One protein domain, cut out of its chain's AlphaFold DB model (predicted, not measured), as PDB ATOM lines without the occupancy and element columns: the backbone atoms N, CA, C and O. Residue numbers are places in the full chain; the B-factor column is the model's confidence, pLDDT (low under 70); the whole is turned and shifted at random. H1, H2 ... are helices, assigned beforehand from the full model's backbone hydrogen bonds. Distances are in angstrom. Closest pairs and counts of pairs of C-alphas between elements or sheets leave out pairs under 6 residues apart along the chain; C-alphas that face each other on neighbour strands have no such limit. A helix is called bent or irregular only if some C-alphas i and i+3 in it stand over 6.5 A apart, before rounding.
ATOM      1  N   SER A 357     -53.151  -6.523 -25.132       91.50
ATOM      2  CA  SER A 357     -52.202  -6.183 -24.059       91.50
ATOM      3  C   SER A 357     -52.102  -7.232 -22.952       91.50
ATOM      4  O   SER A 357     -51.137  -7.222 -22.196       91.50
ATOM      5  N   MET A 358     -53.055  -8.167 -22.889       90.69
ATOM      6  CA  MET A 358     -53.000  -9.294 -21.962       90.69
ATOM      7  C   MET A 358     -52.036 -10.408 -22.416       90.69
ATOM      8  O   MET A 358     -51.726 -11.317 -21.639       90.69
ATOM      9  N   LEU A 359     -51.557 -10.364 -23.670       88.00
ATOM     10  CA  LEU A 359     -50.458 -11.223 -24.108       88.00
ATOM     11  C   LEU A 359     -49.175 -10.817 -23.370       88.00
ATOM     12  O   LEU A 359     -48.881  -9.624 -23.263       88.00
ATOM     13  N   PRO A 360     -48.371 -11.784 -22.898       81.12
ATOM     14  CA  PRO A 360     -47.158 -11.476 -22.158       81.12
ATOM     15  C   PRO A 360     -46.172 -10.755 -23.079       81.12
ATOM     16  O   PRO A 360     -45.797 -11.277 -24.133       81.12
ATOM     17  N   CYS A 361     -45.761  -9.554 -22.678       79.62
ATOM     18  CA  CYS A 361     -44.794  -8.763 -23.419       79.62
ATOM     19  C   CYS A 361     -43.372  -9.179 -23.029       79.62
ATOM     20  O   CYS A 361     -43.020  -9.242 -21.855       79.62
ATOM     21  N   ARG A 362     -42.548  -9.510 -24.026       73.00
ATOM     22  CA  ARG A 362     -41.193 -10.045 -23.795       73.00
ATOM     23  C   ARG A 362     -40.156  -8.973 -23.461       73.00
ATOM     24  O   ARG A 362     -39.207  -9.255 -22.733       73.00
ATOM     25  N   ASP A 363     -40.326  -7.779 -24.021       67.00
ATOM     26  CA  ASP A 363     -39.319  -6.711 -24.005       67.00
ATOM     27  C   ASP A 363     -39.718  -5.503 -23.138       67.00
ATOM     28  O   ASP A 363     -38.927  -4.574 -22.997       67.00
ATOM     29  N   ALA A 364     -40.921  -5.513 -22.556       70.94
ATOM     30  CA  ALA A 364     -41.457  -4.459 -21.694       70.94
ATOM     31  C   ALA A 364     -42.518  -5.034 -20.741       70.94
ATOM     32  O   ALA A 364     -42.975  -6.155 -20.954       70.94
ATOM     33  N   ASP A 365     -42.954  -4.250 -19.754       75.75
ATOM     34  CA  ASP A 365     -43.972  -4.675 -18.778       75.75
ATOM     35  C   ASP A 365     -45.341  -4.937 -19.424       75.75
ATOM     36  O   ASP A 365     -46.073  -5.838 -19.024       75.75
ATOM     37  N   SER A 366     -45.680  -4.169 -20.463       83.88
ATOM     38  CA  SER A 366     -46.915  -4.316 -21.232       83.88
ATOM     39  C   SER A 366     -46.713  -3.892 -22.685       83.88
ATOM     40  O   SER A 366     -45.810  -3.123 -23.020       83.88
ATOM     41  N   LEU A 367     -47.582  -4.392 -23.565       85.56
ATOM     42  CA  LEU A 367     -47.678  -3.941 -24.953       85.56
ATOM     43  C   LEU A 367     -48.184  -2.499 -25.070       85.56
ATOM     44  O   LEU A 367     -47.777  -1.770 -25.975       85.56
ATOM     45  N   VAL A 368     -49.087  -2.109 -24.173       88.19
ATOM     46  CA  VAL A 368     -49.684  -0.774 -24.114       88.19
ATOM     47  C   VAL A 368     -49.003  -0.026 -22.978       88.19
ATOM     48  O   VAL A 368     -48.945  -0.503 -21.849       88.19
ATOM     49  N   THR A 369     -48.471   1.145 -23.293       85.62
ATOM     50  CA  THR A 369     -47.718   1.980 -22.355       85.62
ATOM     51  C   THR A 369     -48.623   2.982 -21.652       85.62
ATOM     52  O   THR A 369     -49.620   3.431 -22.221       85.62
ATOM     53  N   GLU A 370     -48.229   3.387 -20.446       83.00
ATOM     54  CA  GLU A 370     -48.919   4.425 -19.684       83.00
ATOM     55  C   GLU A 370     -49.013   5.754 -20.451       83.00
ATOM     56  O   GLU A 370     -48.167   6.098 -21.286       83.00
ATOM     57  N   GLU A 371     -50.063   6.526 -20.160       82.44
ATOM     58  CA  GLU A 371     -50.345   7.772 -20.875       82.44
ATOM     59  C   GLU A 371     -49.269   8.845 -20.646       82.44
ATOM     60  O   GLU A 371     -49.001   9.635 -21.549       82.44
ATOM     61  N   THR A 372     -48.633   8.872 -19.474       78.81
ATOM     62  CA  THR A 372     -47.516   9.773 -19.136       78.81
ATOM     63  C   THR A 372     -46.337   9.570 -20.087       78.81
ATOM     64  O   THR A 372     -45.931  10.511 -20.769       78.81
ATOM     65  N   ILE A 373     -45.884   8.324 -20.236       79.00
ATOM     66  CA  ILE A 373     -44.799   7.929 -21.146       79.00
ATOM     67  C   ILE A 373     -45.185   8.220 -22.602       79.00
ATOM     68  O   ILE A 373     -44.391   8.749 -23.379       79.00
ATOM     69  N   LEU A 374     -46.435   7.932 -22.986       83.19
ATOM     70  CA  LEU A 374     -46.930   8.244 -24.327       83.19
ATOM     71  C   LEU A 374     -46.931   9.757 -24.602       83.19
ATOM     72  O   LEU A 374     -46.588  10.179 -25.707       83.19
ATOM     73  N   ARG A 375     -47.328  10.582 -23.624       80.88
ATOM     74  CA  ARG A 375     -47.295  12.046 -23.740       80.88
ATOM     75  C   ARG A 375     -45.868  12.514 -23.949       80.88
ATOM     76  O   ARG A 375     -45.638  13.231 -24.916       80.88
ATOM     77  N   GLU A 376     -44.940  12.089 -23.100       75.62
ATOM     78  CA  GLU A 376     -43.522  12.417 -23.239       75.62
ATOM     79  C   GLU A 376     -43.018  12.044 -24.632       75.62
ATOM     80  O   GLU A 376     -42.535  12.915 -25.351       75.62
ATOM     81  N   HIS A 377     -43.252  10.811 -25.084       76.19
ATOM     82  CA  HIS A 377     -42.866  10.374 -26.424       76.19
ATOM     83  C   HIS A 377     -43.436  11.298 -27.522       76.19
ATOM     84  O   HIS A 377     -42.707  11.753 -28.399       76.19
ATOM     85  N   LEU A 378     -44.723  11.654 -27.458       75.75
ATOM     86  CA  LEU A 378     -45.365  12.559 -28.426       75.75
ATOM     87  C   LEU A 378     -44.879  14.022 -28.342       75.75
ATOM     88  O   LEU A 378     -44.991  14.756 -29.326       75.75
ATOM     89  N   PHE A 379     -44.400  14.475 -27.179       65.00
ATOM     90  CA  PHE A 379     -43.864  15.824 -26.972       65.00
ATOM     91  C   PHE A 379     -42.395  15.923 -27.399       65.00
ATOM     92  O   PHE A 379     -42.051  16.826 -28.160       65.00
ATOM     93  N   PHE A 380     -41.543  14.986 -26.976       54.97
ATOM     94  CA  PHE A 380     -40.105  14.977 -27.274       54.97
ATOM     95  C   PHE A 380     -39.814  14.821 -28.770       54.97
ATOM     96  O   PHE A 380     -38.880  15.433 -29.285       54.97
ATOM     97  N   HIS A 381     -40.660  14.110 -29.518       56.94
ATOM     98  CA  HIS A 381     -40.504  14.009 -30.970       56.94
ATOM     99  C   HIS A 381     -40.879  15.287 -31.751       56.94
ATOM    100  O   HIS A 381     -40.486  15.420 -32.911       56.94
ATOM    101  N   ARG A 382     -41.531  16.280 -31.120       50.56
ATOM    102  CA  ARG A 382     -41.733  17.620 -31.712       50.56
ATOM    103  C   ARG A 382     -40.501  18.529 -31.600       50.56
ATOM    104  O   ARG A 382     -40.456  19.555 -32.276       50.56
ATOM    105  N   SER A 383     -39.492  18.156 -30.810       48.66
ATOM    106  CA  SER A 383     -38.319  18.986 -30.512       48.66
ATOM    107  C   SER A 383     -37.017  18.310 -30.969       48.66
ATOM    108  O   SER A 383     -36.453  17.481 -30.274       48.66
ATOM    109  N   LEU A 384     -36.532  18.680 -32.162       49.56
ATOM    110  CA  LEU A 384     -35.120  18.678 -32.606       49.56
ATOM    111  C   LEU A 384     -34.148  17.602 -32.042       49.56
ATOM    112  O   LEU A 384     -33.017  17.914 -31.675       49.56
ATOM    113  N   HIS A 385     -34.493  16.313 -32.096       50.44
ATOM    114  CA  HIS A 385     -33.524  15.233 -31.813       50.44
ATOM    115  C   HIS A 385     -32.448  15.052 -32.901       50.44
ATOM    116  O   HIS A 385     -31.452  14.369 -32.683       50.44
ATOM    117  N   ASN A 386     -32.595  15.699 -34.063       47.69
ATOM    118  CA  ASN A 386     -31.538  15.716 -35.079       47.69
ATOM    119  C   ASN A 386     -30.321  16.571 -34.667       47.69
ATOM    120  O   ASN A 386     -29.287  16.477 -35.321       47.69
ATOM    121  N   LEU A 387     -30.416  17.390 -33.605       41.97
ATOM    122  CA  LEU A 387     -29.349  18.317 -33.195       41.97
ATOM    123  C   LEU A 387     -28.576  17.895 -31.937       41.97
ATOM    124  O   LEU A 387     -27.442  18.336 -31.757       41.97
ATOM    125  N   ARG A 388     -29.137  17.043 -31.073       40.06
ATOM    126  CA  ARG A 388     -28.466  16.573 -29.851       40.06
ATOM    127  C   ARG A 388     -28.370  15.058 -29.896       40.06
ATOM    128  O   ARG A 388     -29.387  14.380 -29.963       40.06
ATOM    129  N   LYS A 389     -27.143  14.531 -29.878       42.66
ATOM    130  CA  LYS A 389     -26.802  13.096 -29.803       42.66
ATOM    131  C   LYS A 389     -27.229  12.459 -28.460       42.66
ATOM    132  O   LYS A 389     -26.459  11.717 -27.861       42.66
ATOM    133  N   GLU A 390     -28.402  12.806 -27.946       43.12
ATOM    134  CA  GLU A 390     -28.966  12.274 -26.708       43.12
ATOM    135  C   GLU A 390     -29.727  10.970 -26.974       43.12
ATOM    136  O   GLU A 390     -30.210  10.723 -28.087       43.12
ATOM    137  N   ASP A 391     -29.784  10.129 -25.937       48.34
ATOM    138  CA  ASP A 391     -30.503   8.858 -25.916       48.34
ATOM    139  C   ASP A 391     -31.952   9.064 -26.383       48.34
ATOM    140  O   ASP A 391     -32.705   9.842 -25.800       48.34
ATOM    141  N   ARG A 392     -32.339   8.389 -27.475       51.66
ATOM    142  CA  ARG A 392     -33.732   8.401 -27.938       51.66
ATOM    143  C   ARG A 392     -34.621   7.804 -26.839       51.66
ATOM    144  O   ARG A 392     -34.194   6.820 -26.228       51.66
ATOM    145  N   PRO A 393     -35.842   8.330 -26.625       53.84
ATOM    146  CA  PRO A 393     -36.800   7.688 -25.735       53.84
ATOM    147  C   PRO A 393     -36.995   6.221 -26.145       53.84
ATOM    148  O   PRO A 393     -36.911   5.880 -27.331       53.84
ATOM    149  N   GLU A 394     -37.204   5.347 -25.157       58.53
ATOM    150  CA  GLU A 394     -37.434   3.924 -25.410       58.53
ATOM    151  C   GLU A 394     -38.597   3.751 -26.395       58.53
ATOM    152  O   GLU A 394     -39.650   4.378 -26.265       58.53
ATOM    153  N   SER A 395     -38.394   2.916 -27.417       68.25
ATOM    154  CA  SER A 395     -39.422   2.669 -28.424       68.25
ATOM    155  C   SER A 395     -40.649   2.047 -27.765       68.25
ATOM    156  O   SER A 395     -40.539   0.984 -27.149       68.25
ATOM    157  N   LEU A 396     -41.816   2.662 -27.947       84.25
ATOM    158  CA  LEU A 396     -43.069   2.114 -27.432       84.25
ATOM    159  C   LEU A 396     -43.347   0.743 -28.085       84.25
ATOM    160  O   LEU A 396     -43.366   0.669 -29.318       84.25
ATOM    161  N   PRO A 397     -43.617  -0.328 -27.310       88.50
ATOM    162  CA  PRO A 397     -43.918  -1.653 -27.857       88.50
ATOM    163  C   PRO A 397     -45.055  -1.622 -28.892       88.50
ATOM    164  O   PRO A 397     -44.930  -2.164 -29.995       88.50
ATOM    165  N   TRP A 398     -46.148  -0.920 -28.580       93.12
ATOM    166  CA  TRP A 398     -47.246  -0.697 -29.515       93.12
ATOM    167  C   TRP A 398     -47.820   0.722 -29.406       93.12
ATOM    168  O   TRP A 398     -48.885   0.946 -28.837       93.12
ATOM    169  N   SER A 399     -47.125   1.682 -30.026       91.81
ATOM    170  CA  SER A 399     -47.474   3.115 -30.064       91.81
ATOM    171  C   SER A 399     -48.955   3.392 -30.378       91.81
ATOM    172  O   SER A 399     -49.630   4.143 -29.671       91.81
ATOM    173  N   TYR A 400     -49.496   2.751 -31.419       94.69
ATOM    174  CA  TYR A 400     -50.892   2.912 -31.831       94.69
ATOM    175  C   TYR A 400     -51.896   2.281 -30.856       94.69
ATOM    176  O   TYR A 400     -52.992   2.821 -30.702       94.69
ATOM    177  N   GLY A 401     -51.529   1.181 -30.188       95.25
ATOM    178  CA  GLY A 401     -52.324   0.571 -29.120       95.25
ATOM    179  C   GLY A 401     -52.361   1.458 -27.878       95.25
ATOM    180  O   GLY A 401     -53.446   1.774 -27.393       95.25
ATOM    181  N   SER A 402     -51.201   1.966 -27.444       94.69
ATOM    182  CA  SER A 402     -51.088   2.969 -26.374       94.69
ATOM    183  C   SER A 402     -51.990   4.175 -26.631       94.69
ATOM    184  O   SER A 402     -52.758   4.584 -25.762       94.69
ATOM    185  N   LEU A 403     -51.973   4.709 -27.857       94.62
ATOM    186  CA  LEU A 403     -52.835   5.827 -28.232       94.62
ATOM    187  C   LEU A 403     -54.329   5.475 -28.172       94.62
ATOM    188  O   LEU A 403     -55.119   6.316 -27.745       94.62
ATOM    189  N   ALA A 404     -54.725   4.265 -28.574       94.88
ATOM    190  CA  ALA A 404     -56.124   3.832 -28.540       94.88
ATOM    191  C   ALA A 404     -56.668   3.652 -27.114       94.88
ATOM    192  O   ALA A 404     -57.857   3.876 -26.886       94.88
ATOM    193  N   VAL A 405     -55.814   3.272 -26.158       94.62
ATOM    194  CA  VAL A 405     -56.195   3.133 -24.742       94.62
ATOM    195  C   VAL A 405     -56.202   4.473 -24.004       94.62
ATOM    196  O   VAL A 405     -56.992   4.641 -23.073       94.62
ATOM    197  N   SER A 406     -55.370   5.423 -24.439       93.00
ATOM    198  CA  SER A 406     -55.219   6.735 -23.804       93.00
ATOM    199  C   SER A 406     -56.462   7.631 -23.902       93.00
ATOM    200  O   SER A 406     -57.208   7.597 -24.884       93.00
ATOM    201  N   ASN A 407     -56.611   8.536 -22.932       91.56
ATOM    202  CA  ASN A 407     -57.648   9.577 -22.903       91.56
ATOM    203  C   ASN A 407     -57.213  10.862 -23.633       91.56
ATOM    204  O   ASN A 407     -57.783  11.942 -23.460       91.56
ATOM    205  N   LEU A 408     -56.174  10.762 -24.459       88.50
ATOM    206  CA  LEU A 408     -55.602  11.871 -25.200       88.50
ATOM    207  C   LEU A 408     -56.582  12.404 -26.270       88.50
ATOM    208  O   LEU A 408     -57.013  11.636 -27.131       88.50
ATOM    209  N   PRO A 409     -56.879  13.724 -26.319       87.75
ATOM    210  CA  PRO A 409     -57.715  14.299 -27.381       87.75
ATOM    211  C   PRO A 409     -57.088  14.165 -28.783       87.75
ATOM    212  O   PRO A 409     -55.907  13.862 -28.937       87.75
ATOM    213  N   MET A 410     -57.853  14.435 -29.843       87.31
ATOM    214  CA  MET A 410     -57.333  14.471 -31.224       87.31
ATOM    215  C   MET A 410     -56.549  13.205 -31.646       87.31
ATOM    216  O   MET A 410     -55.520  13.295 -32.325       87.31
ATOM    217  N   GLN A 411     -57.028  12.012 -31.269       87.38
ATOM    218  CA  GLN A 411     -56.340  10.739 -31.548       87.38
ATOM    219  C   GLN A 411     -56.001  10.547 -33.039       87.38
ATOM    220  O   GLN A 411     -54.951  10.002 -33.370       87.38
ATOM    221  N   VAL A 412     -56.838  11.037 -33.962       87.44
ATOM    222  CA  VAL A 412     -56.575  10.956 -35.412       87.44
ATOM    223  C   VAL A 412     -55.314  11.732 -35.811       87.44
ATOM    224  O   VAL A 412     -54.474  11.196 -36.538       87.44
ATOM    225  N   LEU A 413     -55.152  12.962 -35.312       87.19
ATOM    226  CA  LEU A 413     -53.976  13.792 -35.591       87.19
ATOM    227  C   LEU A 413     -52.719  13.188 -34.959       87.19
ATOM    228  O   LEU A 413     -51.692  13.074 -35.625       87.19
ATOM    229  N   ARG A 414     -52.819  12.723 -33.708       89.06
ATOM    230  CA  ARG A 414     -51.710  12.063 -32.998       89.06
ATOM    231  C   ARG A 414     -51.248  10.786 -33.698       89.06
ATOM    232  O   ARG A 414     -50.051  10.590 -33.868       89.06
ATOM    233  N   ARG A 415     -52.178   9.972 -34.208       91.25
ATOM    234  CA  ARG A 415     -51.853   8.787 -35.021       91.25
ATOM    235  C   ARG A 415     -51.083   9.159 -36.289       91.25
ATOM    236  O   ARG A 415     -50.153   8.457 -36.673       91.25
ATOM    237  N   SER A 416     -51.468  10.252 -36.953       87.31
ATOM    238  CA  SER A 416     -50.757  10.726 -38.145       87.31
ATOM    239  C   SER A 416     -49.348  11.225 -37.819       87.31
ATOM    240  O   SER A 416     -48.439  10.986 -38.614       87.31
ATOM    241  N   ALA A 417     -49.165  11.885 -36.671       86.50
ATOM    242  CA  ALA A 417     -47.857  12.323 -36.189       86.50
ATOM    243  C   ALA A 417     -46.934  11.125 -35.911       86.50
ATOM    244  O   ALA A 417     -45.870  11.047 -36.520       86.50
ATOM    245  N   LEU A 418     -47.405  10.133 -35.140       87.62
ATOM    246  CA  LEU A 418     -46.668   8.885 -34.878       87.62
ATOM    247  C   LEU A 418     -46.211   8.204 -36.175       87.62
ATOM    248  O   LEU A 418     -45.047   7.849 -36.326       87.62
ATOM    249  N   ARG A 419     -47.102   8.093 -37.168       88.50
ATOM    250  CA  ARG A 419     -46.749   7.499 -38.466       88.50
ATOM    251  C   ARG A 419     -45.666   8.288 -39.197       88.50
ATOM    252  O   ARG A 419     -44.806   7.695 -39.847       88.50
ATOM    253  N   HIS A 420     -45.756   9.618 -39.185       85.00
ATOM    254  CA  HIS A 420     -44.759  10.465 -39.837       85.00
ATOM    255  C   HIS A 420     -43.385  10.282 -39.182       85.00
ATOM    256  O   HIS A 420     -42.400  10.083 -39.887       85.00
ATOM    257  N   GLU A 421     -43.339  10.237 -37.855       80.12
ATOM    258  CA  GLU A 421     -42.119   9.999 -37.081       80.12
ATOM    259  C   GLU A 421     -41.512   8.623 -37.366       80.12
ATOM    260  O   GLU A 421     -40.332   8.532 -37.705       80.12
ATOM    261  N   GLU A 422     -42.318   7.558 -37.329       82.19
ATOM    262  CA  GLU A 422     -41.858   6.212 -37.687       82.19
ATOM    263  C   GLU A 422     -41.320   6.174 -39.127       82.19
ATOM    264  O   GLU A 422     -40.300   5.539 -39.398       82.19
ATOM    265  N   THR A 423     -41.945   6.905 -40.058       84.38
ATOM    266  CA  THR A 423     -41.461   7.015 -41.446       84.38
ATOM    267  C   THR A 423     -40.080   7.668 -41.502       84.38
ATOM    268  O   THR A 423     -39.185   7.151 -42.171       84.38
ATOM    269  N   MET A 424     -39.884   8.776 -40.780       80.88
ATOM    270  CA  MET A 424     -38.592   9.464 -40.710       80.88
ATOM    271  C   MET A 424     -37.515   8.586 -40.066       80.88
ATOM    272  O   MET A 424     -36.376   8.574 -40.536       80.88
ATOM    273  N   TYR A 425     -37.872   7.803 -39.046       77.19
ATOM    274  CA  TYR A 425     -36.976   6.828 -38.427       77.19
ATOM    275  C   TYR A 425     -36.492   5.779 -39.436       77.19
ATOM    276  O   TYR A 425     -35.286   5.563 -39.561       77.19
ATOM    277  N   TYR A 426     -37.406   5.154 -40.186       75.94
ATOM    278  CA  TYR A 426     -37.033   4.147 -41.183       75.94
ATOM    279  C   TYR A 426     -36.193   4.739 -42.320       75.94
ATOM    280  O   TYR A 426     -35.219   4.115 -42.736       75.94
ATOM    281  N   LEU A 427     -36.508   5.956 -42.776       78.25
ATOM    282  CA  LEU A 427     -35.691   6.662 -43.769       78.25
ATOM    283  C   LEU A 427     -34.270   6.919 -43.257       78.25
ATOM    284  O   LEU A 427     -33.303   6.685 -43.977       78.25
ATOM    285  N   PHE A 428     -34.130   7.351 -42.002       73.44
ATOM    286  CA  PHE A 428     -32.821   7.571 -41.392       73.44
ATOM    287  C   PHE A 428     -31.998   6.275 -41.320       73.44
ATOM    288  O   PHE A 428     -30.816   6.285 -41.667       73.44
ATOM    289  N   GLN A 429     -32.627   5.159 -40.930       68.06
ATOM    290  CA  GLN A 429     -31.983   3.840 -40.893       68.06
ATOM    291  C   GLN A 429     -31.540   3.377 -42.287       68.06
ATOM    292  O   GLN A 429     -30.407   2.938 -42.459       68.06
ATOM    293  N   GLN A 430     -32.387   3.541 -43.308       69.62
ATOM    294  CA  GLN A 430     -32.035   3.195 -44.690       69.62
ATOM    295  C   GLN A 430     -30.865   4.027 -45.235       69.62
ATOM    296  O   GLN A 430     -30.095   3.525 -46.051       69.62
ATOM    297  N   ILE A 431     -30.715   5.285 -44.803       68.38
ATOM    298  CA  ILE A 431     -29.580   6.137 -45.193       68.38
ATOM    299  C   ILE A 431     -28.293   5.699 -44.486       68.38
ATOM    300  O   ILE A 431     -27.236   5.697 -45.112       68.38
ATOM    301  N   HIS A 432     -28.361   5.343 -43.199       59.25
ATOM    302  CA  HIS A 432     -27.184   4.904 -42.442       59.25
ATOM    303  C   HIS A 432     -26.697   3.515 -42.855       59.25
ATOM    304  O   HIS A 432     -25.498   3.345 -43.003       59.25
ATOM    305  N   ASN A 433     -27.596   2.566 -43.127       52.53
ATOM    306  CA  ASN A 433     -27.225   1.206 -43.543       52.53
ATOM    307  C   ASN A 433     -26.694   1.117 -44.989       52.53
ATOM    308  O   ASN A 433     -26.250   0.054 -45.412       52.53
ATOM    309  N   LYS A 434     -26.780   2.204 -45.773       47.81
ATOM    310  CA  LYS A 434     -26.187   2.311 -47.120       47.81
ATOM    311  C   LYS A 434     -24.783   2.936 -47.121       47.81
ATOM    312  O   LYS A 434     -24.199   3.059 -48.196       47.81
TER     313      LYS A 434
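Overview. This is residues 357 to 434 of the 435 residues of an uncharacterized protein of Ruminococcus sp (UniProt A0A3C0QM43). A long helix, H3, lies side by side with the short helix H2 over its first part only, residues 411 to 418, while H1 packs on H2 at a slant to both, so that the three make a small helical body. Two parts stick out from this body: the far part of H3 with the last residues, 423 to 434, and residues 383 to 391 of the long loop between H1 and H2. The printed part has 78 residues with three named helices, in the order H1, H2, H3, and no named strand; the class is all helix, with 39 residues in the helices. The whole is only just compact, close to loose, with a radius of gyration of the C-alphas of 13.5 A, and it spans 38 by 30 by 20 A.

Along the chain. Start at Ser 357 and pass residues 357 to 370, which hold no named element. Find C-alpha 371 at (-50.345, 7.772, -20.875); from there H1, residues 371 to 380, runs 14.1 A. After residues 381 to 398, find C-alpha 399 at (-47.474, 3.115, -30.064), where H2, residues 399 to 405, begins; it is 10.2 A long. H3, residues 411 to 432, runs 31.7 A to C-alpha 432 at (-27.184, 4.904, -42.442). None of the three is bent.

Arrangement. Look first at H1 and H2, which touch; their closest C-alphas, those of Leu 374 and Ser 402, are 7.0 A apart. They form a helical hairpin and run opposite ways at a steep tilt of 42 degrees. Next look at H2 and H3, a second helical hairpin, where H3 touches H2 with residues 411 to 418 alone. Their closest C-alphas are those of Tyr 400 and Arg 415, 6.8 A apart, and the two run opposite ways at a shallow tilt of 14 degrees. H1 and H3 are close but not clearly touching: their closest C-alphas, those of Leu 378 and Leu 418, are 7.5 A apart. They run the same way at a steep tilt of 55 degrees. In H1, H2 and H3 every O i to N i+4 pair is within hydrogen-bond range.

Size, cuts and confidence. The two C-alphas farthest apart, those of Asn 407 and Lys 434, are 40.4 A from each other. Without the stretches that stand free, the body of 57 residues spans 29 by 24 by 18 A. The printed part has no cut. The link from H1 to H2, 18 residues, is long; that from H2 to H3, 5 residues, is tight. The mean pLDDT of the printed part is 75.6, and you will find values under 70 at residue 363, residues 379 to 395 and residues 429 to 434.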